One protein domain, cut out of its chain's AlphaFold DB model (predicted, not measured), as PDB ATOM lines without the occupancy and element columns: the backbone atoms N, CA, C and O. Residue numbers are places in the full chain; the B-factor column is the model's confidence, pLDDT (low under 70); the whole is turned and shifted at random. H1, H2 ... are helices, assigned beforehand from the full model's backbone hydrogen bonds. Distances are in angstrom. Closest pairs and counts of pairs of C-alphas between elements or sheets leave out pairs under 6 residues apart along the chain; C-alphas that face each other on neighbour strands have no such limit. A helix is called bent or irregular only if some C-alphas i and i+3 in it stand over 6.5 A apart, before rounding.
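Overview. This is residues 2 to 216 of the 883 residues of an uncharacterized protein of Megaselia scalaris (UniProt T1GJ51). The model is a long double row of helices laid across its longest axis, the chain winding back and forth between two layers in stacked turns: H4, H6, H8 and H10 make one layer, and H3, H5, H7 and H9 the other. H5 to H7 are the well-formed core; the sharply kinked H2 closes the row at one end with the small H1 beyond it, while at the other end the short H11 and H12 are only loosely attached and residues 207 to 216 stick out. The 215 printed residues include thirteen named helices, H1 to H13 in chain order, and no named strand, and the class is all helix. H4 to H8 form an up and down bundle, each helix running against the one before it. The whole is compact, with a radius of gyration of the C-alphas of 19.4 A, yet elongated, spanning 68 by 37 by 26 A.

Arrangement. H5, residues 71 to 91, is the longest helix and the hub, touching five others. It touches H4, residues 47 to 66, at a shallow tilt of 26 degrees, opposite ways, a helical hairpin whose closest C-alphas, of Leu 60 and Tyr 81, are 6.8 A apart. With H6, residues 95 to 112, it makes another hairpin at 24 degrees, closest at the C-alphas of Ile 89 and Ser 95, 4.7 A. H5 and H7, residues 116 to 134, touch and run the same way at a shallow tilt of 26 degrees, with the C-alphas of Glu 75 and Ile 121 7.3 A apart. H3, residues 33 to 38, touches residues 80 to 87 of H5, the same way at 6 degrees, closest at the C-alphas of Leu 34 and Cys 84, 5.4 A. H2, residues 11 to 30, is irregular, with C-alphas 24 and 27 8.5 A apart, and has a kink of 119 degrees near residue 24. Its residues 11 to 19 touch H4, and its residues 23 to 30 touch H5, where the C-alphas of Cys 30 and Ser 80 are 5.8 A apart. Farther along, H8, residues 139 to 153, touches H6 at a steep tilt of 41 degrees, the same way, with the C-alphas of Val 104 and Leu 149 5.7 A apart. H10, residues 174 to 186, touches H8 at a shallow tilt of 15 degrees, the same way, closest at the C-alphas of Ala 150 and Ile 179, 6.0 A. H9, residues 159 to 166, only just touches H7, with 3 pairs of C-alphas within 8 A, the closest those of His 123 and Phe 165, 5.9 A. H11, residues 195 to 201, is close to H9 and H10 but not clearly touching; H12, residues 203 to 206, stands likewise to H10, the C-alphas of Ile 177 and Leu 205 being 6.6 A apart. H1, residues 2 to 5, and H13, residues 212 to 216, touch no helix. Every O i to N i+4 pair is within hydrogen-bond range in H3, H4, H5, H7, H8, H9, H10, H11 and H13; the figures are 12 of 16 in H2 and 12 of 14 in H6, and H1 and H12 are too short for such a pair.

Along the chain. From first to last C-alpha H5 measures 30.3 A, H4 28.1 A, H7 26.8 A, H6 24.9 A, H8 20.5 A, H10 18.8 A and the kinked H2 18.0 A. H5 begins with C-alpha 71 at (-32.387, 21.405, -8.687) and ends with C-alpha 91 at (-11.168, 16.899, -29.811). C-alpha 2, where H1 begins, is at (-28.369, 2.558, -29.168), and C-alpha 216, where H13 ends, is at (-10.875, 65.324, -24.331).

Size, cuts and confidence. The two C-alphas farthest apart, of Ser 4 and Lys 216, are 68.6 A apart. The printed part has no cut and no long link. Residues 188 to 193 and 207 to 216, of which 212 to 216 belong to H13, stand free. The mean pLDDT of the printed part is 76.0; among the 63 residues under 70 are residues 2 to 12 and 183 to 216.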
ATOM      1  N   LEU A   2     -28.254   1.179 -28.648       45.72
ATOM      2  CA  LEU A   2     -28.369   2.558 -29.168       45.72
ATOM      3  C   LEU A   2     -27.629   2.744 -30.504       45.72
ATOM      4  O   LEU A   2     -28.215   3.250 -31.450       45.72
ATOM      5  N   GLN A   3     -26.404   2.223 -30.615       43.22
ATOM      6  CA  GLN A   3     -25.634   2.196 -31.869       43.22
ATOM      7  C   GLN A   3     -26.296   1.376 -32.991       43.22
ATOM      8  O   GLN A   3     -26.181   1.733 -34.152       43.22
ATOM      9  N   SER A   4     -27.012   0.291 -32.666       43.47
ATOM     10  CA  SER A   4     -27.681  -0.543 -33.678       43.47
ATOM     11  C   SER A   4     -29.010   0.062 -34.139       43.47
ATOM     12  O   SER A   4     -29.346  -0.036 -35.310       43.47
ATOM     13  N   LYS A   5     -29.735   0.759 -33.249       49.59
ATOM     14  CA  LYS A   5     -30.948   1.526 -33.593       49.59
ATOM     15  C   LYS A   5     -30.654   2.859 -34.293       49.59
ATOM     16  O   LYS A   5     -31.560   3.443 -34.880       49.59
ATOM     17  N   PHE A   6     -29.409   3.334 -34.233       50.59
ATOM     18  CA  PHE A   6     -28.938   4.569 -34.870       50.59
ATOM     19  C   PHE A   6     -29.056   4.537 -36.399       50.59
ATOM     20  O   PHE A   6     -29.367   5.556 -37.006       50.59
ATOM     21  N   HIS A   7     -28.872   3.367 -37.016       50.09
ATOM     22  CA  HIS A   7     -29.009   3.204 -38.466       50.09
ATOM     23  C   HIS A   7     -30.463   3.029 -38.938       50.09
ATOM     24  O   HIS A   7     -30.728   3.143 -40.130       50.09
ATOM     25  N   GLU A   8     -31.410   2.770 -38.028       41.84
ATOM     26  CA  GLU A   8     -32.776   2.343 -38.375       41.84
ATOM     27  C   GLU A   8     -33.867   3.391 -38.092       41.84
ATOM     28  O   GLU A   8     -34.981   3.259 -38.595       41.84
ATOM     29  N   ALA A   9     -33.591   4.442 -37.309       46.34
ATOM     30  CA  ALA A   9     -34.586   5.454 -36.946       46.34
ATOM     31  C   ALA A   9     -34.101   6.877 -37.266       46.34
ATOM     32  O   ALA A   9     -32.939   7.193 -37.008       46.34
ATOM     33  N   PRO A  10     -34.975   7.786 -37.751       52.91
ATOM     34  CA  PRO A  10     -34.603   9.185 -37.913       52.91
ATOM     35  C   PRO A  10     -34.186   9.733 -36.546       52.91
ATOM     36  O   PRO A  10     -34.961   9.670 -35.588       52.91
ATOM     37  N   SER A  11     -32.963  10.262 -36.463       59.16
ATOM     38  CA  SER A  11     -32.305  10.817 -35.263       59.16
ATOM     39  C   SER A  11     -33.235  11.643 -34.360       59.16
ATOM     40  O   SER A  11     -33.134  11.596 -33.134       59.16
ATOM     41  N   LYS A  12     -34.218  12.320 -34.960       60.16
ATOM     42  CA  LYS A  12     -35.279  13.085 -34.297       60.16
ATOM     43  C   LYS A  12     -36.121  12.274 -33.294       60.16
ATOM     44  O   LYS A  12     -36.424  12.784 -32.222       60.16
ATOM     45  N   ASN A  13     -36.468  11.017 -33.583       70.06
ATOM     46  CA  ASN A  13     -37.302  10.196 -32.690       70.06
ATOM     47  C   ASN A  13     -36.548   9.750 -31.432       70.06
ATOM     48  O   ASN A  13     -37.129   9.705 -30.349       70.06
ATOM     49  N   LEU A  14     -35.250   9.457 -31.563       70.81
ATOM     50  CA  LEU A  14     -34.400   9.099 -30.429       70.81
ATOM     51  C   LEU A  14     -34.184  10.301 -29.505       70.81
ATOM     52  O   LEU A  14     -34.357  10.176 -28.295       70.81
ATOM     53  N   LEU A  15     -33.871  11.467 -30.076       75.12
ATOM     54  CA  LEU A  15     -33.679  12.704 -29.317       75.12
ATOM     55  C   LEU A  15     -34.961  13.133 -28.597       75.12
ATOM     56  O   LEU A  15     -34.916  13.470 -27.418       75.12
ATOM     57  N   ASN A  16     -36.119  13.019 -29.253       76.62
ATOM     58  CA  ASN A  16     -37.410  13.278 -28.614       76.62
ATOM     59  C   ASN A  16     -37.689  12.312 -27.452       76.62
ATOM     60  O   ASN A  16     -38.222  12.730 -26.429       76.62
ATOM     61  N   HIS A  17     -37.315  11.032 -27.580       77.00
ATOM     62  CA  HIS A  17     -37.497  10.053 -26.506       77.00
ATOM     63  C   HIS A  17     -36.574  10.318 -25.312       77.00
ATOM     64  O   HIS A  17     -37.018  10.220 -24.168       77.00
ATOM     65  N   ILE A  18     -35.313  10.675 -25.573       76.69
ATOM     66  CA  ILE A  18     -34.353  11.070 -24.534       76.69
ATOM     67  C   ILE A  18     -34.873  12.310 -23.806       76.69
ATOM     68  O   ILE A  18     -34.983  12.283 -22.586       76.69
ATOM     69  N   ASN A  19     -35.284  13.346 -24.542       77.12
ATOM     70  CA  ASN A  19     -35.815  14.573 -23.953       77.12
ATOM     71  C   ASN A  19     -37.081  14.320 -23.127       77.12
ATOM     72  O   ASN A  19     -37.218  14.884 -22.049       77.12
ATOM     73  N   ALA A  20     -37.995  13.459 -23.584       80.75
ATOM     74  CA  ALA A  20     -39.221  13.153 -22.845       80.75
ATOM     75  C   ALA A  20     -38.958  12.415 -21.520       80.75
ATOM     76  O   ALA A  20     -39.692  12.616 -20.559       80.75
ATOM     77  N   LYS A  21     -37.920  11.569 -21.459       81.12
ATOM     78  CA  LYS A  21     -37.588  10.769 -20.267       81.12
ATOM     79  C   LYS A  21     -36.542  11.395 -19.350       81.12
ATOM     80  O   LYS A  21     -36.354  10.909 -18.232       81.12
ATOM     81  N   LEU A  22     -35.864  12.450 -19.801       82.50
ATOM     82  CA  LEU A  22     -34.775  13.091 -19.069       82.50
ATOM     83  C   LEU A  22     -35.170  13.506 -17.638       82.50
ATOM     84  O   LEU A  22     -34.404  13.198 -16.728       82.50
ATOM     85  N   PRO A  23     -36.354  14.103 -17.380       79.81
ATOM     86  CA  PRO A  23     -36.741  14.498 -16.023       79.81
ATOM     87  C   PRO A  23     -36.861  13.333 -15.028       79.81
ATOM     88  O   PRO A  23     -36.621  13.527 -13.840       79.81
ATOM     89  N   GLU A  24     -37.210  12.132 -15.498       77.00
ATOM     90  CA  GLU A  24     -37.461  10.954 -14.652       77.00
ATOM     91  C   GLU A  24     -36.226  10.057 -14.481       77.00
ATOM     92  O   GLU A  24     -36.153   9.270 -13.541       77.00
ATOM     93  N   THR A  25     -35.260  10.138 -15.403       83.56
ATOM     94  CA  THR A  25     -34.159   9.159 -15.512       83.56
ATOM     95  C   THR A  25     -32.777   9.787 -15.711       83.56
ATOM     96  O   THR A  25     -31.834   9.093 -16.099       83.56
ATOM     97  N   ALA A  26     -32.626  11.087 -15.424       81.38
ATOM     98  CA  ALA A  26     -31.374  11.818 -15.638       81.38
ATOM     99  C   ALA A  26     -30.159  11.160 -14.962       81.38
ATOM    100  O   ALA A  26     -29.112  11.079 -15.592       81.38
ATOM    101  N   THR A  27     -30.286  10.625 -13.742       80.88
ATOM    102  CA  THR A  27     -29.168   9.965 -13.032       80.88
ATOM    103  C   THR A  27     -28.573   8.798 -13.819       80.88
ATOM    104  O   THR A  27     -27.360   8.672 -13.900       80.88
ATOM    105  N   VAL A  28     -29.411   7.980 -14.457       81.69
ATOM    106  CA  VAL A  28     -28.965   6.791 -15.202       81.69
ATOM    107  C   VAL A  28     -28.512   7.154 -16.616       81.69
ATOM    108  O   VAL A  28     -27.521   6.633 -17.125       81.69
ATOM    109  N   ILE A  29     -29.254   8.040 -17.284       82.81
ATOM    110  CA  ILE A  29     -29.015   8.353 -18.696       82.81
ATOM    111  C   ILE A  29     -27.788   9.264 -18.862       82.81
ATOM    112  O   ILE A  29     -26.977   9.043 -19.765       82.81
ATOM    113  N   CYS A  30     -27.627  10.270 -18.000       88.56
ATOM    114  CA  CYS A  30     -26.609  11.304 -18.162       88.56
ATOM    115  C   CYS A  30     -25.176  10.806 -17.898       88.56
ATOM    116  O   CYS A  30     -24.245  11.333 -18.508       88.56
ATOM    117  N   GLU A  31     -24.992   9.759 -17.083       85.44
ATOM    118  CA  GLU A  31     -23.693   9.087 -16.885       85.44
ATOM    119  C   GLU A  31     -23.179   8.414 -18.169       85.44
ATOM    120  O   GLU A  31     -21.976   8.287 -18.391       85.44
ATOM    121  N   SER A  32     -24.090   8.031 -19.067       86.88
ATOM    122  CA  SER A  32     -23.749   7.343 -20.316       86.88
ATOM    123  C   SER A  32     -23.463   8.292 -21.486       86.88
ATOM    124  O   SER A  32     -22.982   7.843 -22.527       86.88
ATOM    125  N   PHE A  33     -23.738   9.597 -21.355       91.00
ATOM    126  CA  PHE A  33     -23.618  10.552 -22.463       91.00
ATOM    127  C   PHE A  33     -22.183  10.757 -22.936       91.00
ATOM    128  O   PHE A  33     -21.935  10.697 -24.139       91.00
ATOM    129  N   LEU A  34     -21.227  10.951 -22.028       91.00
ATOM    130  CA  LEU A  34     -19.835  11.154 -22.422       91.00
ATOM    131  C   LEU A  34     -19.221   9.892 -23.063       91.00
ATOM    132  O   LEU A  34     -18.694  10.021 -24.171       91.00
ATOM    133  N   PRO A  35     -19.346   8.677 -22.481       87.62
ATOM    134  CA  PRO A  35     -18.929   7.445 -23.152       87.62
ATOM    135  C   PRO A  35     -19.561   7.287 -24.540       87.62
ATOM    136  O   PRO A  35     -18.867   6.967 -25.505       87.62
ATOM    137  N   PHE A  36     -20.858   7.587 -24.666       86.69
ATOM    138  CA  PHE A  36     -21.574   7.522 -25.936       86.69
ATOM    139  C   PHE A  36     -21.024   8.505 -26.976       86.69
ATOM    140  O   PHE A  36     -20.726   8.091 -28.092       86.69
ATOM    141  N   ILE A  37     -20.829   9.778 -26.617       88.56
ATOM    142  CA  ILE A  37     -20.257  10.794 -27.514       88.56
ATOM    143  C   ILE A  37     -18.806  10.458 -27.874       88.56
ATOM    144  O   ILE A  37     -18.409  10.618 -29.026       88.56
ATOM    145  N   SER A  38     -18.028   9.926 -26.929       87.69
ATOM    146  CA  SER A  38     -16.628   9.556 -27.158       87.69
ATOM    147  C   SER A  38     -16.448   8.416 -28.166       87.69
ATOM    148  O   SER A  38     -15.403   8.329 -28.809       87.69
ATOM    149  N   ALA A  39     -17.474   7.578 -28.350       85.56
ATOM    150  CA  ALA A  39     -17.467   6.500 -29.332       85.56
ATOM    151  C   ALA A  39     -17.586   7.002 -30.784       85.56
ATOM    152  O   ALA A  39     -17.269   6.260 -31.716       85.56
ATOM    153  N   PHE A  40     -18.022   8.249 -30.998       82.38
ATOM    154  CA  PHE A  40     -18.034   8.860 -32.323       82.38
ATOM    155  C   PHE A  40     -16.656   9.446 -32.640       82.38
ATOM    156  O   PHE A  40     -16.084  10.214 -31.866       82.38
ATOM    157  N   LYS A  41     -16.117   9.120 -33.820       75.50
ATOM    158  CA  LYS A  41     -14.917   9.793 -34.327       75.50
ATOM    159  C   LYS A  41     -15.277  11.243 -34.653       75.50
ATOM    160  O   LYS A  41     -16.032  11.486 -35.587       75.50
ATOM    161  N   CYS A  42     -14.708  12.197 -33.917       64.75
ATOM    162  CA  CYS A  42     -14.862  13.636 -34.173       64.75
ATOM    163  C   CYS A  42     -14.080  14.137 -35.409       64.75
ATOM    164  O   CYS A  42     -13.903  15.346 -35.555       64.75
ATOM    165  N   SER A  43     -13.572  13.248 -36.275       60.88
ATOM    166  CA  SER A  43     -12.885  13.646 -37.506       60.88
ATOM    167  C   SER A  43     -13.892  14.109 -38.562       60.88
ATOM    168  O   SER A  43     -14.997  13.580 -38.668       60.88
ATOM    169  N   SER A  44     -13.483  15.077 -39.383       56.75
ATOM    170  CA  SER A  44     -14.267  15.697 -40.466       56.75
ATOM    171  C   SER A  44     -14.682  14.745 -41.600       56.75
ATOM    172  O   SER A  44     -15.223  15.185 -42.608       56.75
ATOM    173  N   GLU A  45     -14.405  13.448 -41.477       62.91
ATOM    174  CA  GLU A  45     -14.584  12.456 -42.539       62.91
ATOM    175  C   GLU A  45     -16.013  11.895 -42.605       62.91
ATOM    176  O   GLU A  45     -16.391  11.324 -43.624       62.91
ATOM    177  N   VAL A  46     -16.828  12.070 -41.552       76.31
ATOM    178  CA  VAL A  46     -18.219  11.577 -41.507       76.31
ATOM    179  C   VAL A  46     -19.178  12.702 -41.080       76.31
ATOM    180  O   VAL A  46     -19.483  12.833 -39.891       76.31
ATOM    181  N   PRO A  47     -19.686  13.517 -42.029       77.12
ATOM    182  CA  PRO A  47     -20.569  14.661 -41.752       77.12
ATOM    183  C   PRO A  47     -21.821  14.310 -40.932       77.12
ATOM    184  O   PRO A  47     -22.314  15.120 -40.149       77.12
ATOM    185  N   GLU A  48     -22.317  13.082 -41.072       80.50
ATOM    186  CA  GLU A  48     -23.495  12.568 -40.367       80.50
ATOM    187  C   GLU A  48     -23.277  12.475 -38.848       80.50
ATOM    188  O   GLU A  48     -24.181  12.795 -38.073       80.50
ATOM    189  N   ASN A  49     -22.065  12.113 -38.410       82.25
ATOM    190  CA  ASN A  49     -21.720  12.044 -36.989       82.25
ATOM    191  C   ASN A  49     -21.668  13.441 -36.369       82.25
ATOM    192  O   ASN A  49     -22.191  13.651 -35.276       82.25
ATOM    193  N   GLN A  50     -21.080  14.406 -37.081       81.75
ATOM    194  CA  GLN A  50     -21.035  15.797 -36.634       81.75
ATOM    195  C   GLN A  50     -22.449  16.382 -36.540       81.75
ATOM    196  O   GLN A  50     -22.808  16.957 -35.515       81.75
ATOM    197  N   LEU A  51     -23.285  16.163 -37.560       83.44
ATOM    198  CA  LEU A  51     -24.677  16.608 -37.556       83.44
ATOM    199  C   LEU A  51     -25.472  15.985 -36.401       83.44
ATOM    200  O   LEU A  51     -26.274  16.665 -35.759       83.44
ATOM    201  N   PHE A  52     -25.256  14.701 -36.108       85.81
ATOM    202  CA  PHE A  52     -25.887  14.051 -34.965       85.81
ATOM    203  C   PHE A  52     -25.443  14.661 -33.635       85.81
ATOM    204  O   PHE A  52     -26.300  14.985 -32.818       85.81
ATOM    205  N   ILE A  53     -24.138  14.852 -33.424       87.69
ATOM    206  CA  ILE A  53     -23.589  15.445 -32.197       87.69
ATOM    207  C   ILE A  53     -24.155  16.852 -31.971       87.69
ATOM    208  O   ILE A  53     -24.607  17.159 -30.868       87.69
ATOM    209  N   VAL A  54     -24.195  17.684 -33.016       87.06
ATOM    210  CA  VAL A  54     -24.767  19.037 -32.949       87.06
ATOM    211  C   VAL A  54     -26.252  18.982 -32.586       87.06
ATOM    212  O   VAL A  54     -26.688  19.668 -31.662       87.06
ATOM    213  N   ASN A  55     -27.032  18.115 -33.240       87.44
ATOM    214  CA  ASN A  55     -28.452  17.940 -32.926       87.44
ATOM    215  C   ASN A  55     -28.681  17.389 -31.511       87.44
ATOM    216  O   ASN A  55     -29.650  17.765 -30.853       87.44
ATOM    217  N   PHE A  56     -27.796  16.515 -31.034       89.88
ATOM    218  CA  PHE A  56     -27.839  15.960 -29.687       89.88
ATOM    219  C   PHE A  56     -27.580  17.034 -28.628       89.88
ATOM    220  O   PHE A  56     -28.386  17.196 -27.712       89.88
ATOM    221  N   LEU A  57     -26.515  17.824 -28.781       91.31
ATOM    222  CA  LEU A  57     -26.231  18.945 -27.886       91.31
ATOM    223  C   LEU A  57     -27.344  19.994 -27.923       91.31
ATOM    224  O   LEU A  57     -27.735  20.508 -26.879       91.31
ATOM    225  N   PHE A  58     -27.889  20.286 -29.104       90.06
ATOM    226  CA  PHE A  58     -29.025  21.191 -29.246       90.06
ATOM    227  C   PHE A  58     -30.263  20.669 -28.503       90.06
ATOM    228  O   PHE A  58     -30.908  21.416 -27.773       90.06
ATOM    229  N   ALA A  59     -30.568  19.374 -28.615       87.69
ATOM    230  CA  ALA A  59     -31.681  18.750 -27.901       87.69
ATOM    231  C   ALA A  59     -31.504  18.791 -26.372       87.69
ATOM    232  O   ALA A  59     -32.473  19.066 -25.659       87.69
ATOM    233  N   LEU A  60     -30.283  18.566 -25.873       90.44
ATOM    234  CA  LEU A  60     -29.969  18.685 -24.447       90.44
ATOM    235  C   LEU A  60     -30.086  20.126 -23.957       90.44
ATOM    236  O   LEU A  60     -30.729  20.367 -22.937       90.44
ATOM    237  N   ARG A  61     -29.531  21.088 -24.700       93.44
ATOM    238  CA  ARG A  61     -29.636  22.507 -24.355       93.44
ATOM    239  C   ARG A  61     -31.094  22.959 -24.329       93.44
ATOM    240  O   ARG A  61     -31.535  23.502 -23.328       93.44
ATOM    241  N   ASN A  62     -31.879  22.621 -25.351       89.56
ATOM    242  CA  ASN A  62     -33.314  22.914 -25.365       89.56
ATOM    243  C   ASN A  62     -34.045  22.295 -24.171       89.56
ATOM    244  O   ASN A  62     -34.993  22.889 -23.665       89.56
ATOM    245  N   SER A  63     -33.621  21.120 -23.700       88.69
ATOM    246  CA  SER A  63     -34.197  20.523 -22.493       88.69
ATOM    247  C   SER A  63     -33.868  21.359 -21.257       88.69
ATOM    248  O   SER A  63     -34.780  21.678 -20.502       88.69
ATOM    249  N   ILE A  64     -32.613  21.794 -21.093       91.38
ATOM    250  CA  ILE A  64     -32.181  22.722 -20.028       91.38
ATOM    251  C   ILE A  64     -33.010  24.018 -20.058       91.38
ATOM    252  O   ILE A  64     -33.409  24.513 -19.000       91.38
ATOM    253  N   GLU A  65     -33.294  24.537 -21.255       91.12
ATOM    254  CA  GLU A  65     -34.026  25.789 -21.458       91.12
ATOM    255  C   GLU A  65     -35.529  25.673 -21.173       91.12
ATOM    256  O   GLU A  65     -36.112  26.554 -20.542       91.12
ATOM    257  N   THR A  66     -36.164  24.594 -21.633       87.50
ATOM    258  CA  THR A  66     -37.633  24.486 -21.680       87.50
ATOM    259  C   THR A  66     -38.236  23.621 -20.580       87.50
ATOM    260  O   THR A  66     -39.398  23.818 -20.225       87.50
ATOM    261  N   GLN A  67     -37.488  22.664 -20.026       86.12
ATOM    262  CA  GLN A  67     -38.035  21.714 -19.062       86.12
ATOM    263  C   GLN A  67     -37.890  22.193 -17.614       86.12
ATOM    264  O   GLN A  67     -36.936  22.866 -17.197       86.12
ATOM    265  N   THR A  68     -38.869  21.806 -16.804       85.62
ATOM    266  CA  THR A  68     -38.835  21.975 -15.356       85.62
ATOM    267  C   THR A  68     -38.143  20.764 -14.738       85.62
ATOM    268  O   THR A  68     -38.616  19.636 -14.806       85.62
ATOM    269  N   PHE A  69     -36.988  21.008 -14.128       87.38
ATOM    270  CA  PHE A  69     -36.230  20.003 -13.395       87.38
ATOM    271  C   PHE A  69     -36.218  20.378 -11.918       87.38
ATOM    272  O   PHE A  69     -36.161  21.560 -11.576       87.38
ATOM    273  N   SER A  70     -36.175  19.381 -11.033       90.25
ATOM    274  CA  SER A  70     -35.676  19.623  -9.676       90.25
ATOM    275  C   SER A  70     -34.226  20.116  -9.747       90.25
ATOM    276  O   SER A  70     -33.493  19.671 -10.632       90.25
ATOM    277  N   LYS A  71     -33.777  20.917  -8.775       91.00
ATOM    278  CA  LYS A  71     -32.387  21.405  -8.687       91.00
ATOM    279  C   LYS A  71     -31.335  20.308  -8.918       91.00
ATOM    280  O   LYS A  71     -30.430  20.492  -9.721       91.00
ATOM    281  N   TYR A  72     -31.511  19.150  -8.280       90.06
ATOM    282  CA  TYR A  72     -30.608  18.002  -8.410       90.06
ATOM    283  C   TYR A  72     -30.508  17.477  -9.855       90.06
ATOM    284  O   TYR A  72     -29.424  17.423 -10.429       90.06
ATOM    285  N   HIS A  73     -31.645  17.157 -10.481       89.88
ATOM    286  CA  HIS A  73     -31.670  16.697 -11.874       89.88
ATOM    287  C   HIS A  73     -31.173  17.758 -12.867       89.88
ATOM    288  O   HIS A  73     -30.495  17.411 -13.831       89.88
ATOM    289  N   PHE A  74     -31.457  19.042 -12.621       93.31
ATOM    290  CA  PHE A  74     -30.943  20.140 -13.441       93.31
ATOM    291  C   PHE A  74     -29.412  20.160 -13.455       93.31
ATOM    292  O   PHE A  74     -28.806  20.229 -14.521       93.31
ATOM    293  N   GLU A  75     -28.787  20.053 -12.278       92.75
ATOM    294  CA  GLU A  75     -27.330  20.017 -12.152       92.75
ATOM    295  C   GLU A  75     -26.719  18.804 -12.860       92.75
ATOM    296  O   GLU A  75     -25.703  18.960 -13.532       92.75
ATOM    297  N   ILE A  76     -27.339  17.622 -12.767       90.31
ATOM    298  CA  ILE A  76     -26.871  16.416 -13.475       90.31
ATOM    299  C   ILE A  76     -26.892  16.629 -14.988       90.31
ATOM    300  O   ILE A  76     -25.877  16.419 -15.654       90.31
ATOM    301  N   VAL A  77     -28.025  17.084 -15.533       92.69
ATOM    302  CA  VAL A  77     -28.178  17.301 -16.979       92.69
ATOM    303  C   VAL A  77     -27.199  18.368 -17.471       92.69
ATOM    304  O   VAL A  77     -26.535  18.168 -18.488       92.69
ATOM    305  N   LEU A  78     -27.064  19.474 -16.732       95.06
ATOM    306  CA  LEU A  78     -26.137  20.552 -17.064       95.06
ATOM    307  C   LEU A  78     -24.674  20.088 -17.013       95.06
ATOM    308  O   LEU A  78     -23.917  20.396 -17.930       95.06
ATOM    309  N   ASN A  79     -24.272  19.334 -15.986       93.81
ATOM    310  CA  ASN A  79     -22.905  18.814 -15.878       93.81
ATOM    311  C   ASN A  79     -22.582  17.877 -17.044       93.81
ATOM    312  O   ASN A  79     -21.548  18.045 -17.684       93.81
ATOM    313  N   SER A  80     -23.474  16.940 -17.374       93.25
ATOM    314  CA  SER A  80     -23.250  16.037 -18.506       93.25
ATOM    315  C   SER A  80     -23.219  16.774 -19.843       93.25
ATOM    316  O   SER A  80     -22.398  16.444 -20.695       93.25
ATOM    317  N   TYR A  81     -24.050  17.804 -20.021       95.06
ATOM    318  CA  TYR A  81     -23.987  18.678 -21.192       95.06
ATOM    319  C   TYR A  81     -22.627  19.382 -21.312       95.06
ATOM    320  O   TYR A  81     -22.001  19.333 -22.373       95.06
ATOM    321  N   LEU A  82     -22.145  19.993 -20.224       94.94
ATOM    322  CA  LEU A  82     -20.870  20.711 -20.205       94.94
ATOM    323  C   LEU A  82     -19.667  19.773 -20.370       94.94
ATOM    324  O   LEU A  82     -18.724  20.140 -21.065       94.94
ATOM    325  N   GLU A  83     -19.700  18.558 -19.818       92.31
ATOM    326  CA  GLU A  83     -18.643  17.554 -20.014       92.31
ATOM    327  C   GLU A  83     -18.593  17.040 -21.461       92.31
ATOM    328  O   GLU A  83     -17.515  16.960 -22.057       92.31
ATOM    329  N   CYS A  84     -19.747  16.778 -22.086       92.81
ATOM    330  CA  CYS A  84     -19.800  16.457 -23.514       92.81
ATOM    331  C   CYS A  84     -19.249  17.606 -24.368       92.81
ATOM    332  O   CYS A  84     -18.450  17.375 -25.278       92.81
ATOM    333  N   LEU A  85     -19.638  18.848 -24.064       90.88
ATOM    334  CA  LEU A  85     -19.164  20.030 -24.778       90.88
ATOM    335  C   LEU A  85     -17.652  20.226 -24.601       90.88
ATOM    336  O   LEU A  85     -16.940  20.466 -25.574       90.88
ATOM    337  N   ARG A  86     -17.144  20.045 -23.377       89.75
ATOM    338  CA  ARG A  86     -15.715  20.090 -23.052       89.75
ATOM    339  C   ARG A  86     -14.936  19.071 -23.874       89.75
ATOM    340  O   ARG A  86     -13.943  19.439 -24.494       89.75
ATOM    341  N   TYR A  87     -15.390  17.820 -23.921       90.38
ATOM    342  CA  TYR A  87     -14.764  16.774 -24.730       90.38
ATOM    343  C   TYR A  87     -14.705  17.155 -26.218       90.38
ATOM    344  O   TYR A  87     -13.651  17.049 -26.847       90.38
ATOM    345  N   LEU A  88     -15.810  17.660 -26.772       88.94
ATOM    346  CA  LEU A  88     -15.908  18.021 -28.189       88.94
ATOM    347  C   LEU A  88     -15.033  19.219 -28.558       88.94
ATOM    348  O   LEU A  88     -14.326  19.173 -29.564       88.94
ATOM    349  N   ILE A  89     -15.008  20.257 -27.723       86.25
ATOM    350  CA  ILE A  89     -14.119  21.414 -27.899       86.25
ATOM    351  C   ILE A  89     -12.648  20.981 -27.848       86.25
ATOM    352  O   ILE A  89     -11.818  21.527 -28.567       86.25
ATOM    353  N   GLN A  90     -12.310  19.980 -27.030       84.81
ATOM    354  CA  GLN A  90     -10.941  19.470 -26.931       84.81
ATOM    355  C   GLN A  90     -10.517  18.577 -28.103       84.81
ATOM    356  O   GLN A  90      -9.317  18.471 -28.358       84.81
ATOM    357  N   LYS A  91     -11.458  17.896 -28.766       84.12
ATOM    358  CA  LYS A  91     -11.168  16.899 -29.811       84.12
ATOM    359  C   LYS A  91     -11.448  17.365 -31.237       84.12
ATOM    360  O   LYS A  91     -10.922  16.751 -32.161       84.12
ATOM    361  N   SER A  92     -12.279  18.384 -31.431       77.94
ATOM    362  CA  SER A  92     -12.659  18.860 -32.763       77.94
ATOM    363  C   SER A  92     -11.745  19.975 -33.268       77.94
ATOM    364  O   SER A  92     -11.270  20.810 -32.503       77.94
ATOM    365  N   ASN A  93     -11.561  20.021 -34.588       72.62
ATOM    366  CA  ASN A  93     -10.916  21.146 -35.274       72.62
ATOM    367  C   ASN A  93     -11.854  22.366 -35.413       72.62
ATOM    368  O   ASN A  93     -11.408  23.434 -35.816       72.62
ATOM    369  N   SER A  94     -13.141  22.206 -35.076       77.44
ATOM    370  CA  SER A  94     -14.207  23.211 -35.210       77.44
ATOM    371  C   SER A  94     -14.676  23.730 -33.846       77.44
ATOM    372  O   SER A  94     -15.874  23.881 -33.609       77.44
ATOM    373  N   SER A  95     -13.746  23.958 -32.917       80.12
ATOM    374  CA  SER A  95     -14.056  24.374 -31.542       80.12
ATOM    375  C   SER A  95     -14.879  25.666 -31.471       80.12
ATOM    376  O   SER A  95     -15.749  25.775 -30.611       80.12
ATOM    377  N   GLU A  96     -14.665  26.605 -32.397       83.19
ATOM    378  CA  GLU A  96     -15.407  27.872 -32.479       83.19
ATOM    379  C   GLU A  96     -16.915  27.663 -32.684       83.19
ATOM    380  O   GLU A  96     -17.715  28.286 -31.990       83.19
ATOM    381  N   GLU A  97     -17.318  26.731 -33.554       85.25
ATOM    382  CA  GLU A  97     -18.737  26.465 -33.829       85.25
ATOM    383  C   GLU A  97     -19.465  25.948 -32.580       85.25
ATOM    384  O   GLU A  97     -20.585  26.369 -32.289       85.25
ATOM    385  N   TYR A  98     -18.825  25.059 -31.814       87.62
ATOM    386  CA  TYR A  98     -19.393  24.546 -30.566       87.62
ATOM    387  C   TYR A  98     -19.433  25.619 -29.478       87.62
ATOM    388  O   TYR A  98     -20.403  25.703 -28.729       87.62
ATOM    389  N   ILE A  99     -18.404  26.459 -29.389       86.00
ATOM    390  CA  ILE A  99     -18.375  27.577 -28.445       86.00
ATOM    391  C   ILE A  99     -19.532  28.542 -28.734       86.00
ATOM    392  O   ILE A  99     -20.308  28.848 -27.830       86.00
ATOM    393  N   GLU A 100     -19.687  28.966 -29.986       85.88
ATOM    394  CA  GLU A 100     -20.708  29.928 -30.399       85.88
ATOM    395  C   GLU A 100     -22.121  29.350 -30.273       85.88
ATOM    396  O   GLU A 100     -22.956  29.896 -29.555       85.88
ATOM    397  N   LYS A 101     -22.391  28.203 -30.903       87.00
ATOM    398  CA  LYS A 101     -23.751  27.656 -30.946       87.00
ATOM    399  C   LYS A 101     -24.210  27.088 -29.617       87.00
ATOM    400  O   LYS A 101     -25.407  27.002 -29.399       87.00
ATOM    401  N   HIS A 102     -23.317  26.646 -28.736       90.44
ATOM    402  CA  HIS A 102     -23.725  25.939 -27.522       90.44
ATOM    403  C   HIS A 102     -23.395  26.709 -26.248       90.44
ATOM    404  O   HIS A 102     -24.304  26.960 -25.456       90.44
ATOM    405  N   LEU A 103     -22.138  27.113 -26.050       89.50
ATOM    406  CA  LEU A 103     -21.734  27.751 -24.798       89.50
ATOM    407  C   LEU A 103     -22.249  29.191 -24.690       89.50
ATOM    408  O   LEU A 103     -22.824  29.550 -23.662       89.50
ATOM    409  N   VAL A 104     -22.089  29.996 -25.748       89.31
ATOM    410  CA  VAL A 104     -22.588  31.382 -25.772       89.31
ATOM    411  C   VAL A 104     -24.111  31.391 -25.653       89.31
ATOM    412  O   VAL A 104     -24.640  32.077 -24.785       89.31
ATOM    413  N   GLU A 105     -24.821  30.562 -26.426       90.75
ATOM    414  CA  GLU A 105     -26.289  30.496 -26.355       90.75
ATOM    415  C   GLU A 105     -26.808  30.056 -24.973       90.75
ATOM    416  O   GLU A 105     -27.778  30.636 -24.483       90.75
ATOM    417  N   LEU A 106     -26.149  29.102 -24.297       93.12
ATOM    418  CA  LEU A 106     -26.524  28.689 -22.934       93.12
ATOM    419  C   LEU A 106     -26.408  29.849 -21.928       93.12
ATOM    420  O   LEU A 106     -27.247  30.001 -21.036       93.12
ATOM    421  N   ILE A 107     -25.376  30.677 -22.063       89.69
ATOM    422  CA  ILE A 107     -25.144  31.818 -21.172       89.69
ATOM    423  C   ILE A 107     -26.108  32.955 -21.501       89.69
ATOM    424  O   ILE A 107     -26.732  33.507 -20.595       89.69
ATOM    425  N   THR A 108     -26.328  33.241 -22.784       89.00
ATOM    426  CA  THR A 108     -27.362  34.181 -23.233       89.00
ATOM    427  C   THR A 108     -28.740  33.771 -22.708       89.00
ATOM    428  O   THR A 108     -29.493  34.620 -22.223       89.00
ATOM    429  N   PHE A 109     -29.063  32.473 -22.716       90.88
ATOM    430  CA  PHE A 109     -30.264  31.948 -22.070       90.88
ATOM    431  C   PHE A 109     -30.263  32.211 -20.561       90.88
ATOM    432  O   PHE A 109     -31.261  32.697 -20.033       90.88
ATOM    433  N   SER A 110     -29.158  31.951 -19.858       91.69
ATOM    434  CA  SER A 110     -29.084  32.159 -18.406       91.69
ATOM    435  C   SER A 110     -29.364  33.608 -17.989       91.69
ATOM    436  O   SER A 110     -30.015  33.836 -16.968       91.69
ATOM    437  N   PHE A 111     -29.001  34.586 -18.826       87.00
ATOM    438  CA  PHE A 111     -29.337  35.996 -18.611       87.00
ATOM    439  C   PHE A 111     -30.823  36.316 -18.803       87.00
ATOM    440  O   PHE A 111     -31.339  37.232 -18.160       87.00
ATOM    441  N   ARG A 112     -31.520  35.559 -19.656       88.00
ATOM    442  CA  ARG A 112     -32.966  35.678 -19.906       88.00
ATOM    443  C   ARG A 112     -33.806  34.795 -18.979       88.00
ATOM    444  O   ARG A 112     -35.014  34.978 -18.901       88.00
ATOM    445  N   CYS A 113     -33.183  33.847 -18.283       88.50
ATOM    446  CA  CYS A 113     -33.853  32.911 -17.393       88.50
ATOM    447  C   CYS A 113     -34.448  33.646 -16.182       88.50
ATOM    448  O   CYS A 113     -33.741  34.348 -15.457       88.50
ATOM    449  N   GLU A 114     -35.749  33.492 -15.937       88.38
ATOM    450  CA  GLU A 114     -36.410  34.118 -14.782       88.38
ATOM    451  C   GLU A 114     -36.018  33.436 -13.460       88.38
ATOM    452  O   GLU A 114     -35.866  34.102 -12.435       88.38
ATOM    453  N   ASP A 115     -35.748  32.129 -13.497       91.12
ATOM    454  CA  ASP A 115     -35.340  31.332 -12.340       91.12
ATOM    455  C   ASP A 115     -33.914  31.697 -11.885       91.12
ATOM    456  O   ASP A 115     -32.904  31.346 -12.504       91.12
ATOM    457  N   SER A 116     -33.823  32.426 -10.769       89.75
ATOM    458  CA  SER A 116     -32.547  32.864 -10.199       89.75
ATOM    459  C   SER A 116     -31.639  31.721  -9.755       89.75
ATOM    460  O   SER A 116     -30.422  31.886  -9.810       89.75
ATOM    461  N   GLU A 117     -32.189  30.585  -9.319       90.19
ATOM    462  CA  GLU A 117     -31.380  29.440  -8.887       90.19
ATOM    463  C   GLU A 117     -30.768  28.733 -10.097       90.19
ATOM    464  O   GLU A 117     -29.549  28.542 -10.127       90.19
ATOM    465  N   LYS A 118     -31.563  28.434 -11.136       91.81
ATOM    466  CA  LYS A 118     -31.042  27.858 -12.392       91.81
ATOM    467  C   LYS A 118     -29.945  28.730 -12.991       91.81
ATOM    468  O   LYS A 118     -28.882  28.229 -13.352       91.81
ATOM    469  N   ARG A 119     -30.174  30.042 -13.036       93.25
ATOM    470  CA  ARG A 119     -29.199  31.025 -13.514       93.25
ATOM    471  C   ARG A 119     -27.883  30.970 -12.734       93.25
ATOM    472  O   ARG A 119     -26.828  30.851 -13.351       93.25
ATOM    473  N   LYS A 120     -27.923  31.000 -11.395       91.12
ATOM    474  CA  LYS A 120     -26.713  30.906 -10.550       91.12
ATOM    475  C   LYS A 120     -25.944  29.606 -10.788       91.12
ATOM    476  O   LYS A 120     -24.715  29.629 -10.841       91.12
ATOM    477  N   ILE A 121     -26.657  28.491 -10.949       93.38
ATOM    478  CA  ILE A 121     -26.055  27.183 -11.230       93.38
ATOM    479  C   ILE A 121     -25.354  27.195 -12.595       93.38
ATOM    480  O   ILE A 121     -24.192  26.795 -12.667       93.38
ATOM    481  N   ILE A 122     -26.010  27.701 -13.651       94.38
ATOM    482  CA  ILE A 122     -25.401  27.829 -14.987       94.38
ATOM    483  C   ILE A 122     -24.145  28.698 -14.912       94.38
ATOM    484  O   ILE A 122     -23.075  28.258 -15.330       94.38
ATOM    485  N   HIS A 123     -24.257  29.893 -14.331       93.19
ATOM    486  CA  HIS A 123     -23.149  30.839 -14.200       93.19
ATOM    487  C   HIS A 123     -21.936  30.215 -13.509       93.19
ATOM    488  O   HIS A 123     -20.824  30.302 -14.023       93.19
ATOM    489  N   LYS A 124     -22.153  29.546 -12.370       92.75
ATOM    490  CA  LYS A 124     -21.086  28.882 -11.619       92.75
ATOM    491  C   LYS A 124     -20.411  27.791 -12.449       92.75
ATOM    492  O   LYS A 124     -19.192  27.781 -12.563       92.75
ATOM    493  N   LYS A 125     -21.189  26.899 -13.064       93.12
ATOM    494  CA  LYS A 125     -20.650  25.756 -13.818       93.12
ATOM    495  C   LYS A 125     -19.904  26.171 -15.083       93.12
ATOM    496  O   LYS A 125     -18.884  25.576 -15.420       93.12
ATOM    497  N   VAL A 126     -20.385  27.205 -15.763       90.00
ATOM    498  CA  VAL A 126     -19.682  27.814 -16.896       90.00
ATOM    499  C   VAL A 126     -18.381  28.472 -16.436       90.00
ATOM    500  O   VAL A 126     -17.352  28.277 -17.078       90.00
ATOM    501  N   ALA A 127     -18.400  29.222 -15.332       87.94
ATOM    502  CA  ALA A 127     -17.194  29.840 -14.791       87.94
ATOM    503  C   ALA A 127     -16.137  28.785 -14.418       87.94
ATOM    504  O   ALA A 127     -14.976  28.930 -14.794       87.94
ATOM    505  N   ASP A 128     -16.543  27.683 -13.779       87.06
ATOM    506  CA  ASP A 128     -15.664  26.546 -13.468       87.06
ATOM    507  C   ASP A 128     -15.032  25.949 -14.744       87.06
ATOM    508  O   ASP A 128     -13.829  25.667 -14.780       87.06
ATOM    509  N   LEU A 129     -15.816  25.805 -15.822       86.06
ATOM    510  CA  LEU A 129     -15.323  25.333 -17.121       86.06
ATOM    511  C   LEU A 129     -14.275  26.286 -17.715       86.06
ATOM    512  O   LEU A 129     -13.213  25.823 -18.140       86.06
ATOM    513  N   LEU A 130     -14.539  27.595 -17.714       81.56
ATOM    514  CA  LEU A 130     -13.623  28.612 -18.243       81.56
ATOM    515  C   LEU A 130     -12.327  28.683 -17.430       81.56
ATOM    516  O   LEU A 130     -11.243  28.658 -18.014       81.56
ATOM    517  N   ASN A 131     -12.430  28.646 -16.098       80.81
ATOM    518  CA  ASN A 131     -11.281  28.575 -15.191       80.81
ATOM    519  C   ASN A 131     -10.391  27.359 -15.502       80.81
ATOM    520  O   ASN A 131      -9.162  27.449 -15.475       80.81
ATOM    521  N   SER A 132     -11.003  26.223 -15.863       81.50
ATOM    522  CA  SER A 132     -10.266  25.020 -16.268       81.50
ATOM    523  C   SER A 132      -9.546  25.162 -17.616       81.50
ATOM    524  O   SER A 132      -8.586  24.437 -17.886       81.50
ATOM    525  N   TRP A 133     -10.001  26.048 -18.506       79.00
ATOM    526  CA  TRP A 133      -9.340  26.302 -19.790       79.00
ATOM    527  C   TRP A 133      -8.188  27.286 -19.637       79.00
ATOM    528  O   TRP A 133      -7.116  27.050 -20.204       79.00
ATOM    529  N   THR A 134      -8.369  28.324 -18.817       69.50
ATOM    530  CA  THR A 134      -7.315  29.292 -18.496       69.50
ATOM    531  C   THR A 134      -6.155  28.631 -17.756       69.50
ATOM    532  O   THR A 134      -5.002  28.889 -18.087       69.50
ATOM    533  N   SER A 135      -6.422  27.699 -16.831       72.50
ATOM    534  CA  SER A 135      -5.367  26.984 -16.096       72.50
ATOM    535  C   SER A 135      -4.545  26.019 -16.962       72.50
ATOM    536  O   SER A 135      -3.449  25.630 -16.574       72.50
ATOM    537  N   ASN A 136      -5.065  25.609 -18.123       72.81
ATOM    538  CA  ASN A 136      -4.450  24.611 -19.006       72.81
ATOM    539  C   ASN A 136      -3.777  25.229 -20.251       72.81
ATOM    540  O   ASN A 136      -3.597  24.530 -21.249       72.81
ATOM    541  N   ASN A 137      -3.426  26.524 -20.226       57.28
ATOM    542  CA  ASN A 137      -2.803  27.259 -21.343       57.28
ATOM    543  C   ASN A 137      -3.589  27.200 -22.672       57.28
ATOM    544  O   ASN A 137      -3.010  27.293 -23.754       57.28
ATOM    545  N   LYS A 138      -4.922  27.074 -22.619       64.50
ATOM    546  CA  LYS A 138      -5.804  27.132 -23.804       64.50
ATOM    547  C   LYS A 138      -6.414  28.521 -23.989       64.50
ATOM    548  O   LYS A 138      -7.618  28.646 -24.203       64.50
ATOM    549  N   GLN A 139      -5.581  29.556 -23.886       62.19
ATOM    550  CA  GLN A 139      -6.023  30.954 -23.872       62.19
ATOM    551  C   GLN A 139      -6.834  31.317 -25.127       62.19
ATOM    552  O   GLN A 139      -7.926  31.856 -25.006       62.19
ATOM    553  N   SER A 140      -6.437  30.817 -26.302       72.56
ATOM    554  CA  SER A 140      -7.148  31.059 -27.567       72.56
ATOM    555  C   SER A 140      -8.624  30.631 -27.587       72.56
ATOM    556  O   SER A 140      -9.434  31.275 -28.247       72.56
ATOM    557  N   LEU A 141      -9.011  29.566 -26.871       70.25
ATOM    558  CA  LEU A 141     -10.413  29.126 -26.800       70.25
ATOM    559  C   LEU A 141     -11.244  30.014 -25.870       70.25
ATOM    560  O   LEU A 141     -12.417  30.265 -26.144       70.25
ATOM    561  N   SER A 142     -10.624  30.491 -24.787       68.25
ATOM    562  CA  SER A 142     -11.226  31.477 -23.892       68.25
ATOM    563  C   SER A 142     -11.462  32.790 -24.639       68.25
ATOM    564  O   SER A 142     -12.550  33.349 -24.553       68.25
ATOM    565  N   ASP A 143     -10.498  33.232 -25.445       70.75
ATOM    566  CA  ASP A 143     -10.579  34.488 -26.197       70.75
ATOM    567  C   ASP A 143     -11.715  34.461 -27.233       70.75
ATOM    568  O   ASP A 143     -12.517  35.393 -27.304       70.75
ATOM    569  N   ILE A 144     -11.834  33.367 -28.001       78.06
ATOM    570  CA  ILE A 144     -12.925  33.169 -28.973       78.06
ATOM    571  C   ILE A 144     -14.282  33.234 -28.271       78.06
ATOM    572  O   ILE A 144     -15.184  33.942 -28.719       78.06
ATOM    573  N   PHE A 145     -14.422  32.520 -27.152       79.31
ATOM    574  CA  PHE A 145     -15.652  32.519 -26.372       79.31
ATOM    575  C   PHE A 145     -16.001  33.918 -25.846       79.31
ATOM    576  O   PHE A 145     -17.137  34.360 -25.998       79.31
ATOM    577  N   LEU A 146     -15.036  34.623 -25.257       76.88
ATOM    578  CA  LEU A 146     -15.260  35.924 -24.626       76.88
ATOM    579  C   LEU A 146     -15.593  37.014 -25.652       76.88
ATOM    580  O   LEU A 146     -16.473  37.828 -25.385       76.88
ATOM    581  N   ASN A 147     -14.991  36.979 -26.844       78.56
ATOM    582  CA  ASN A 147     -15.351  37.883 -27.941       78.56
ATOM    583  C   ASN A 147     -16.788  37.643 -28.430       78.56
ATOM    584  O   ASN A 147     -17.583  38.576 -28.507       78.56
ATOM    585  N   LYS A 148     -17.159  36.382 -28.683       82.50
ATOM    586  CA  LYS A 148     -18.517  36.022 -29.128       82.50
ATOM    587  C   LYS A 148     -19.572  36.296 -28.058       82.50
ATOM    588  O   LYS A 148     -20.693  36.689 -28.371       82.50
ATOM    589  N   LEU A 149     -19.223  36.100 -26.786       79.81
ATOM    590  CA  LEU A 149     -20.084  36.453 -25.666       79.81
ATOM    591  C   LEU A 149     -20.272  37.968 -25.593       79.81
ATOM    592  O   LEU A 149     -21.405  38.418 -25.438       79.81
ATOM    593  N   ALA A 150     -19.197  38.750 -25.728       78.50
ATOM    594  CA  ALA A 150     -19.284  40.203 -25.762       78.50
ATOM    595  C   ALA A 150     -20.266  40.655 -26.849       78.50
ATOM    596  O   ALA A 150     -21.172  41.419 -26.535       78.50
ATOM    597  N   ASP A 151     -20.172  40.090 -28.058       80.06
ATOM    598  CA  ASP A 151     -21.070  40.380 -29.183       80.06
ATOM    599  C   ASP A 151     -22.549  40.080 -28.911       80.06
ATOM    600  O   ASP A 151     -23.389  40.693 -29.563       80.06
ATOM    601  N   GLN A 152     -22.887  39.182 -27.974       79.81
ATOM    602  CA  GLN A 152     -24.276  38.886 -27.584       79.81
ATOM    603  C   GLN A 152     -24.739  39.612 -26.314       79.81
ATOM    604  O   GLN A 152     -25.935  39.860 -26.134       79.81
ATOM    605  N   LEU A 153     -23.813  39.955 -25.415       74.38
ATOM    606  CA  LEU A 153     -24.099  40.709 -24.189       74.38
ATOM    607  C   LEU A 153     -24.549  42.144 -24.478       74.38
ATOM    608  O   LEU A 153     -25.315  42.726 -23.713       74.38
ATOM    609  N   THR A 154     -24.100  42.681 -25.607       69.75
ATOM    610  CA  THR A 154     -24.515  43.941 -26.240       69.75
ATOM    611  C   THR A 154     -26.028  44.172 -26.301       69.75
ATOM    612  O   THR A 154     -26.443  45.332 -26.242       69.75
ATOM    613  N   ASP A 155     -26.830  43.109 -26.398       69.25
ATOM    614  CA  ASP A 155     -28.284  43.167 -26.591       69.25
ATOM    615  C   ASP A 155     -29.089  42.933 -25.297       69.25
ATOM    616  O   ASP A 155     -30.324  42.976 -25.295       69.25
ATOM    617  N   LEU A 156     -28.420  42.672 -24.169       72.62
ATOM    618  CA  LEU A 156     -29.071  42.315 -22.909       72.62
ATOM    619  C   LEU A 156     -29.257  43.533 -21.993       72.62
ATOM    620  O   LEU A 156     -28.318  44.250 -21.668       72.62
ATOM    621  N   LYS A 157     -30.487  43.727 -21.501       72.62
ATOM    622  CA  LYS A 157     -30.852  44.855 -20.618       72.62
ATOM    623  C   LYS A 157     -30.534  44.633 -19.131       72.62
ATOM    624  O   LYS A 157     -30.627  45.569 -18.345       72.62
ATOM    625  N   ASN A 158     -30.196  43.410 -18.710       77.06
ATOM    626  CA  ASN A 158     -30.058  43.058 -17.290       77.06
ATOM    627  C   ASN A 158     -28.596  43.097 -16.810       77.06
ATOM    628  O   ASN A 158     -27.972  42.066 -16.553       77.06
ATOM    629  N   ILE A 159     -28.062  44.311 -16.681       75.06
ATOM    630  CA  ILE A 159     -26.648  44.565 -16.359       75.06
ATOM    631  C   ILE A 159     -26.248  43.989 -14.989       75.06
ATOM    632  O   ILE A 159     -25.158  43.439 -14.852       75.06
ATOM    633  N   SER A 160     -27.137  44.034 -13.988       79.69
ATOM    634  CA  SER A 160     -26.862  43.482 -12.645       79.69
ATOM    635  C   SER A 160     -26.462  42.002 -12.688       79.69
ATOM    636  O   SER A 160     -25.514  41.571 -12.036       79.69
ATOM    637  N   THR A 161     -27.138  41.237 -13.544       82.44
ATOM    638  CA  THR A 161     -26.899  39.806 -13.702       82.44
ATOM    639  C   THR A 161     -25.590  39.524 -14.438       82.44
ATOM    640  O   THR A 161     -24.898  38.555 -14.122       82.44
ATOM    641  N   ILE A 162     -25.230  40.386 -15.394       83.00
ATOM    642  CA  ILE A 162     -23.946  40.322 -16.101       83.00
ATOM    643  C   ILE A 162     -22.802  40.558 -15.109       83.00
ATOM    644  O   ILE A 162     -21.851  39.784 -15.084       83.00
ATOM    645  N   ILE A 163     -22.923  41.560 -14.232       81.81
ATOM    646  CA  ILE A 163     -21.922  41.847 -13.193       81.81
ATOM    647  C   ILE A 163     -21.729  40.642 -12.268       81.81
ATOM    648  O   ILE A 163     -20.595  40.259 -11.979       81.81
ATOM    649  N   ASP A 164     -22.815  40.012 -11.823       83.69
ATOM    650  CA  ASP A 164     -22.721  38.836 -10.956       83.69
ATOM    651  C   ASP A 164     -22.080  37.629 -11.653       83.69
ATOM    652  O   ASP A 164     -21.376  36.860 -11.001       83.69
ATOM    653  N   PHE A 165     -22.256  37.479 -12.969       85.50
ATOM    654  CA  PHE A 165     -21.514  36.487 -13.749       85.50
ATOM    655  C   PHE A 165     -20.021  36.831 -13.839       85.50
ATOM    656  O   PHE A 165     -19.183  35.973 -13.570       85.50
ATOM    657  N   LEU A 166     -19.673  38.091 -14.128       83.75
ATOM    658  CA  LEU A 166     -18.278  38.540 -14.210       83.75
ATOM    659  C   LEU A 166     -17.515  38.348 -12.890       83.75
ATOM    660  O   LEU A 166     -16.317  38.082 -12.920       83.75
ATOM    661  N   LYS A 167     -18.192  38.417 -11.733       83.50
ATOM    662  CA  LYS A 167     -17.590  38.136 -10.412       83.50
ATOM    663  C   LYS A 167     -17.070  36.711 -10.264       83.50
ATOM    664  O   LYS A 167     -16.214  36.479  -9.413       83.50
ATOM    665  N   LEU A 168     -17.611  35.776 -11.039       84.25
ATOM    666  CA  LEU A 168     -17.252  34.360 -10.985       84.25
ATOM    667  C   LEU A 168     -16.084  34.016 -11.921       84.25
ATOM    668  O   LEU A 168     -15.513  32.934 -11.800       84.25
ATOM    669  N   LEU A 169     -15.728  34.920 -12.839       82.00
ATOM    670  CA  LEU A 169     -14.648  34.735 -13.806       82.00
ATOM    671  C   LEU A 169     -13.272  35.100 -13.204       82.00
ATOM    672  O   LEU A 169     -13.207  35.843 -12.217       82.00
ATOM    673  N   PRO A 170     -12.156  34.603 -13.776       74.38
ATOM    674  CA  PRO A 170     -10.820  34.918 -13.279       74.38
ATOM    675  C   PRO A 170     -10.530  36.418 -13.421       74.38
ATOM    676  O   PRO A 170     -10.511  36.957 -14.525       74.38
ATOM    677  N   LYS A 171     -10.281  37.092 -12.291       72.19
ATOM    678  CA  LYS A 171     -10.185  38.562 -12.226       72.19
ATOM    679  C   LYS A 171      -8.994  39.165 -12.977       72.19
ATOM    680  O   LYS A 171      -9.036  40.338 -13.330       72.19
ATOM    681  N   ASP A 172      -7.949  38.377 -13.212       67.25
ATOM    682  CA  ASP A 172      -6.711  38.831 -13.853       67.25
ATOM    683  C   ASP A 172      -6.639  38.510 -15.357       67.25
ATOM    684  O   ASP A 172      -5.607  38.766 -15.977       67.25
ATOM    685  N   SER A 173      -7.694  37.950 -15.971       68.44
ATOM    686  CA  SER A 173      -7.654  37.682 -17.412       68.44
ATOM    687  C   SER A 173      -7.860  38.969 -18.219       68.44
ATOM    688  O   SER A 173      -8.778  39.757 -17.968       68.44
ATOM    689  N   LYS A 174      -6.998  39.180 -19.220       68.88
ATOM    690  CA  LYS A 174      -7.035  40.339 -20.130       68.88
ATOM    691  C   LYS A 174      -8.380  40.446 -20.858       68.88
ATOM    692  O   LYS A 174      -8.829  41.523 -21.237       68.88
ATOM    693  N   GLU A 175      -9.055  39.325 -21.026       65.81
ATOM    694  CA  GLU A 175     -10.300  39.209 -21.760       65.81
ATOM    695  C   GLU A 175     -11.527  39.534 -20.894       65.81
ATOM    696  O   GLU A 175     -12.472  40.140 -21.394       65.81
ATOM    697  N   VAL A 176     -11.507  39.227 -19.590       69.19
ATOM    698  CA  VAL A 176     -12.533  39.704 -18.641       69.19
ATOM    699  C   VAL A 176     -12.464  41.230 -18.527       69.19
ATOM    700  O   VAL A 176     -13.498  41.898 -18.533       69.19
ATOM    701  N   ILE A 177     -11.246  41.778 -18.525       72.06
ATOM    702  CA  ILE A 177     -10.968  43.217 -18.632       72.06
ATOM    703  C   ILE A 177     -11.547  43.780 -19.944       72.06
ATOM    704  O   ILE A 177     -12.238  44.797 -19.921       72.06
ATOM    705  N   ASN A 178     -11.368  43.102 -21.084       69.81
ATOM    706  CA  ASN A 178     -11.969  43.529 -22.356       69.81
ATOM    707  C   ASN A 178     -13.506  43.510 -22.345       69.81
ATOM    708  O   ASN A 178     -14.118  44.462 -22.824       69.81
ATOM    709  N   ILE A 179     -14.151  42.482 -21.779       69.12
ATOM    710  CA  ILE A 179     -15.619  42.461 -21.650       69.12
ATOM    711  C   ILE A 179     -16.093  43.607 -20.753       69.12
ATOM    712  O   ILE A 179     -17.054  44.297 -21.096       69.12
ATOM    713  N   ALA A 180     -15.408  43.846 -19.633       74.00
ATOM    714  CA  ALA A 180     -15.702  44.975 -18.760       74.00
ATOM    715  C   ALA A 180     -15.566  46.313 -19.511       74.00
ATOM    716  O   ALA A 180     -16.465  47.147 -19.420       74.00
ATOM    717  N   ASN A 181     -14.528  46.484 -20.335       70.56
ATOM    718  CA  ASN A 181     -14.350  47.658 -21.196       70.56
ATOM    719  C   ASN A 181     -15.501  47.846 -22.195       70.56
ATOM    720  O   ASN A 181     -16.022  48.954 -22.331       70.56
ATOM    721  N   ILE A 182     -15.942  46.777 -22.865       70.06
ATOM    722  CA  ILE A 182     -17.066  46.821 -23.818       70.06
ATOM    723  C   ILE A 182     -18.369  47.225 -23.107       70.06
ATOM    724  O   ILE A 182     -19.136  48.042 -23.626       70.06
ATOM    725  N   LEU A 183     -18.606  46.704 -21.899       67.44
ATOM    726  CA  LEU A 183     -19.772  47.057 -21.085       67.44
ATOM    727  C   LEU A 183     -19.725  48.522 -20.628       67.44
ATOM    728  O   LEU A 183     -20.728  49.227 -20.761       67.44
ATOM    729  N   VAL A 184     -18.566  49.008 -20.168       68.12
ATOM    730  CA  VAL A 184     -18.354  50.418 -19.786       68.12
ATOM    731  C   VAL A 184     -18.603  51.352 -20.973       68.12
ATOM    732  O   VAL A 184     -19.304  52.355 -20.835       68.12
ATOM    733  N   GLN A 185     -18.114  51.008 -22.168       66.62
ATOM    734  CA  GLN A 185     -18.305  51.820 -23.374       66.62
ATOM    735  C   GLN A 185     -19.768  51.923 -23.830       66.62
ATOM    736  O   GLN A 185     -20.125  52.909 -24.481       66.62
ATOM    737  N   ARG A 186     -20.621  50.940 -23.509       61.06
ATOM    738  CA  ARG A 186     -22.044  50.935 -23.889       61.06
ATOM    739  C   ARG A 186     -22.987  51.491 -22.830       61.06
ATOM    740  O   ARG A 186     -24.015  52.051 -23.202       61.06
ATOM    741  N   CYS A 187     -22.643  51.431 -21.544       61.75
ATOM    742  CA  CYS A 187     -23.487  51.950 -20.456       61.75
ATOM    743  C   CYS A 187     -23.475  53.492 -20.331       61.75
ATOM    744  O   CYS A 187     -23.821  54.025 -19.278       61.75
ATOM    745  N   LYS A 188     -23.121  54.218 -21.405       56.94
ATOM    746  CA  LYS A 188     -22.966  55.688 -21.479       56.94
ATOM    747  C   LYS A 188     -24.153  56.502 -20.940       56.94
ATOM    748  O   LYS A 188     -23.940  57.637 -20.541       56.94
ATOM    749  N   ALA A 189     -25.366  55.949 -20.912       48.28
ATOM    750  CA  ALA A 189     -26.569  56.656 -20.460       48.28
ATOM    751  C   ALA A 189     -26.887  56.498 -18.958       48.28
ATOM    752  O   ALA A 189     -27.671  57.272 -18.429       48.28
ATOM    753  N   ASP A 190     -26.271  55.533 -18.270       53.41
ATOM    754  CA  ASP A 190     -26.635  55.127 -16.903       53.41
ATOM    755  C   ASP A 190     -25.394  55.084 -15.976       53.41
ATOM    756  O   ASP A 190     -25.360  54.411 -14.954       53.41
ATOM    757  N   PHE A 191     -24.350  55.836 -16.337       49.50
ATOM    758  CA  PHE A 191     -22.947  55.723 -15.903       49.50
ATOM    759  C   PHE A 191     -22.682  55.648 -14.381       49.50
ATOM    760  O   PHE A 191     -21.728  54.999 -13.951       49.50
ATOM    761  N   ALA A 192     -23.504  56.292 -13.548       54.19
ATOM    762  CA  ALA A 192     -23.188  56.528 -12.136       54.19
ATOM    763  C   ALA A 192     -23.366  55.303 -11.216       54.19
ATOM    764  O   ALA A 192     -22.639  55.170 -10.235       54.19
ATOM    765  N   HIS A 193     -24.289  54.384 -11.518       53.56
ATOM    766  CA  HIS A 193     -24.573  53.234 -10.643       53.56
ATOM    767  C   HIS A 193     -23.645  52.023 -10.865       53.56
ATOM    768  O   HIS A 193     -23.708  51.054 -10.107       53.56
ATOM    769  N   PHE A 194     -22.778  52.068 -11.882       58.53
ATOM    770  CA  PHE A 194     -22.019  50.903 -12.364       58.53
ATOM    771  C   PHE A 194     -20.518  50.967 -12.077       58.53
ATOM    772  O   PHE A 194     -19.869  49.920 -12.031       58.53
ATOM    773  N   LEU A 195     -19.972  52.169 -11.871       57.91
ATOM    774  CA  LEU A 195     -18.541  52.376 -11.644       57.91
ATOM    775  C   LEU A 195     -18.063  51.742 -10.337       57.91
ATOM    776  O   LEU A 195     -17.041  51.066 -10.353       57.91
ATOM    777  N   ASP A 196     -18.819  51.865  -9.244       56.59
ATOM    778  CA  ASP A 196     -18.392  51.353  -7.935       56.59
ATOM    779  C   ASP A 196     -18.170  49.824  -7.931       56.59
ATOM    780  O   ASP A 196     -17.084  49.382  -7.543       56.59
ATOM    781  N   PRO A 197     -19.107  48.975  -8.412       58.66
ATOM    782  CA  PRO A 197     -18.874  47.533  -8.473       58.66
ATOM    783  C   PRO A 197     -17.756  47.122  -9.442       58.66
ATOM    784  O   PRO A 197     -16.971  46.233  -9.111       58.66
ATOM    785  N   LEU A 198     -17.665  47.747 -10.625       56.12
ATOM    786  CA  LEU A 198     -16.650  47.411 -11.633       56.12
ATOM    787  C   LEU A 198     -15.243  47.848 -11.204       56.12
ATOM    788  O   LEU A 198     -14.297  47.079 -11.365       56.12
ATOM    789  N   TYR A 199     -15.110  49.027 -10.591       59.69
ATOM    790  CA  TYR A 199     -13.856  49.537 -10.031       59.69
ATOM    791  C   TYR A 199     -13.357  48.667  -8.873       59.69
ATOM    792  O   TYR A 199     -12.190  48.280  -8.849       59.69
ATOM    793  N   MET A 200     -14.249  48.277  -7.955       60.50
ATOM    794  CA  MET A 200     -13.910  47.373  -6.845       60.50
ATOM    795  C   MET A 200     -13.474  45.983  -7.326       60.50
ATOM    796  O   MET A 200     -12.698  45.304  -6.654       60.50
ATOM    797  N   MET A 201     -13.976  45.533  -8.479       52.59
ATOM    798  CA  MET A 201     -13.626  44.233  -9.048       52.59
ATOM    799  C   MET A 201     -12.345  44.253  -9.879       52.59
ATOM    800  O   MET A 201     -11.599  43.275  -9.838       52.59
ATOM    801  N   PHE A 202     -12.084  45.345 -10.599       61.19
ATOM    802  CA  PHE A 202     -10.978  45.460 -11.546       61.19
ATOM    803  C   PHE A 202     -10.243  46.802 -11.392       61.19
ATOM    804  O   PHE A 202     -10.297  47.641 -12.288       61.19
ATOM    805  N   PRO A 203      -9.491  47.021 -10.299       54.41
ATOM    806  CA  PRO A 203      -8.770  48.280 -10.095       54.41
ATOM    807  C   PRO A 203      -7.787  48.580 -11.238       54.41
ATOM    808  O   PRO A 203      -7.604  49.733 -11.615       54.41
ATOM    809  N   LYS A 204      -7.218  47.520 -11.836       50.41
ATOM    810  CA  LYS A 204      -6.267  47.590 -12.956       50.41
ATOM    811  C   LYS A 204      -6.857  48.202 -14.239       50.41
ATOM    812  O   LYS A 204      -6.118  48.822 -14.995       50.41
ATOM    813  N   LEU A 205      -8.176  48.086 -14.462       47.28
ATOM    814  CA  LEU A 205      -8.870  48.716 -15.604       47.28
ATOM    815  C   LEU A 205      -8.743  50.243 -15.600       47.28
ATOM    816  O   LEU A 205      -8.852  50.870 -16.646       47.28
ATOM    817  N   PHE A 206      -8.531  50.830 -14.422       50.00
ATOM    818  CA  PHE A 206      -8.509  52.273 -14.209       50.00
ATOM    819  C   PHE A 206      -7.094  52.806 -13.942       50.00
ATOM    820  O   PHE A 206      -6.934  53.982 -13.623       50.00
ATOM    821  N   THR A 207      -6.070  51.948 -14.051       40.81
ATOM    822  CA  THR A 207      -4.652  52.309 -13.879       40.81
ATOM    823  C   THR A 207      -3.862  52.345 -15.187       40.81
ATOM    824  O   THR A 207      -2.800  52.959 -15.213       40.81
ATOM    825  N   GLU A 208      -4.343  51.704 -16.257       37.59
ATOM    826  CA  GLU A 208      -3.759  51.839 -17.599       37.59
ATOM    827  C   GLU A 208      -4.431  53.006 -18.336       37.59
ATOM    828  O   GLU A 208      -5.638  53.202 -18.214       37.59
ATOM    829  N   GLU A 209      -3.619  53.823 -19.019       38.38
ATOM    830  CA  GLU A 209      -3.945  55.155 -19.549       38.38
ATOM    831  C   GLU A 209      -5.389  55.299 -20.049       38.38
ATOM    832  O   GLU A 209      -5.774  54.776 -21.099       38.38
ATOM    833  N   ILE A 210      -6.175  56.112 -19.333       40.09
ATOM    834  CA  ILE A 210      -7.335  56.770 -19.931       40.09
ATOM    835  C   ILE A 210      -6.778  57.573 -21.107       40.09
ATOM    836  O   ILE A 210      -6.065  58.556 -20.910       40.09
ATOM    837  N   THR A 211      -7.054  57.119 -22.328       45.22
ATOM    838  CA  THR A 211      -6.516  57.746 -23.536       45.22
ATOM    839  C   THR A 211      -6.881  59.229 -23.574       45.22
ATOM    840  O   THR A 211      -7.969  59.631 -23.151       45.22
ATOM    841  N   GLU A 212      -5.986  60.058 -24.109       39.88
ATOM    842  CA  GLU A 212      -6.172  61.511 -24.213       39.88
ATOM    843  C   GLU A 212      -7.496  61.882 -24.920       39.88
ATOM    844  O   GLU A 212      -8.123  62.884 -24.587       39.88
ATOM    845  N   ASP A 213      -7.983  61.027 -25.826       42.59
ATOM    846  CA  ASP A 213      -9.287  61.159 -26.492       42.59
ATOM    847  C   ASP A 213     -10.485  60.885 -25.567       42.59
ATOM    848  O   ASP A 213     -11.540  61.511 -25.702       42.59
ATOM    849  N   SER A 214     -10.338  59.986 -24.591       42.03
ATOM    850  CA  SER A 214     -11.345  59.743 -23.551       42.03
ATOM    851  C   SER A 214     -11.426  60.928 -22.581       42.03
ATOM    852  O   SER A 214     -12.520  61.318 -22.175       42.03
ATOM    853  N   LEU A 215     -10.286  61.568 -22.287       38.44
ATOM    854  CA  LEU A 215     -10.198  62.785 -21.469       38.44
ATOM    855  C   LEU A 215     -10.692  64.039 -22.208       38.44
ATOM    856  O   LEU A 215     -11.412  64.841 -21.618       38.44
ATOM    857  N   LYS A 216     -10.389  64.200 -23.504       43.28
ATOM    858  CA  LYS A 216     -10.875  65.324 -24.331       43.28
ATOM    859  C   LYS A 216     -12.393  65.302 -24.520       43.28
ATOM    860  O   LYS A 216     -13.021  66.359 -24.489       43.28
TER     861      LYS A 216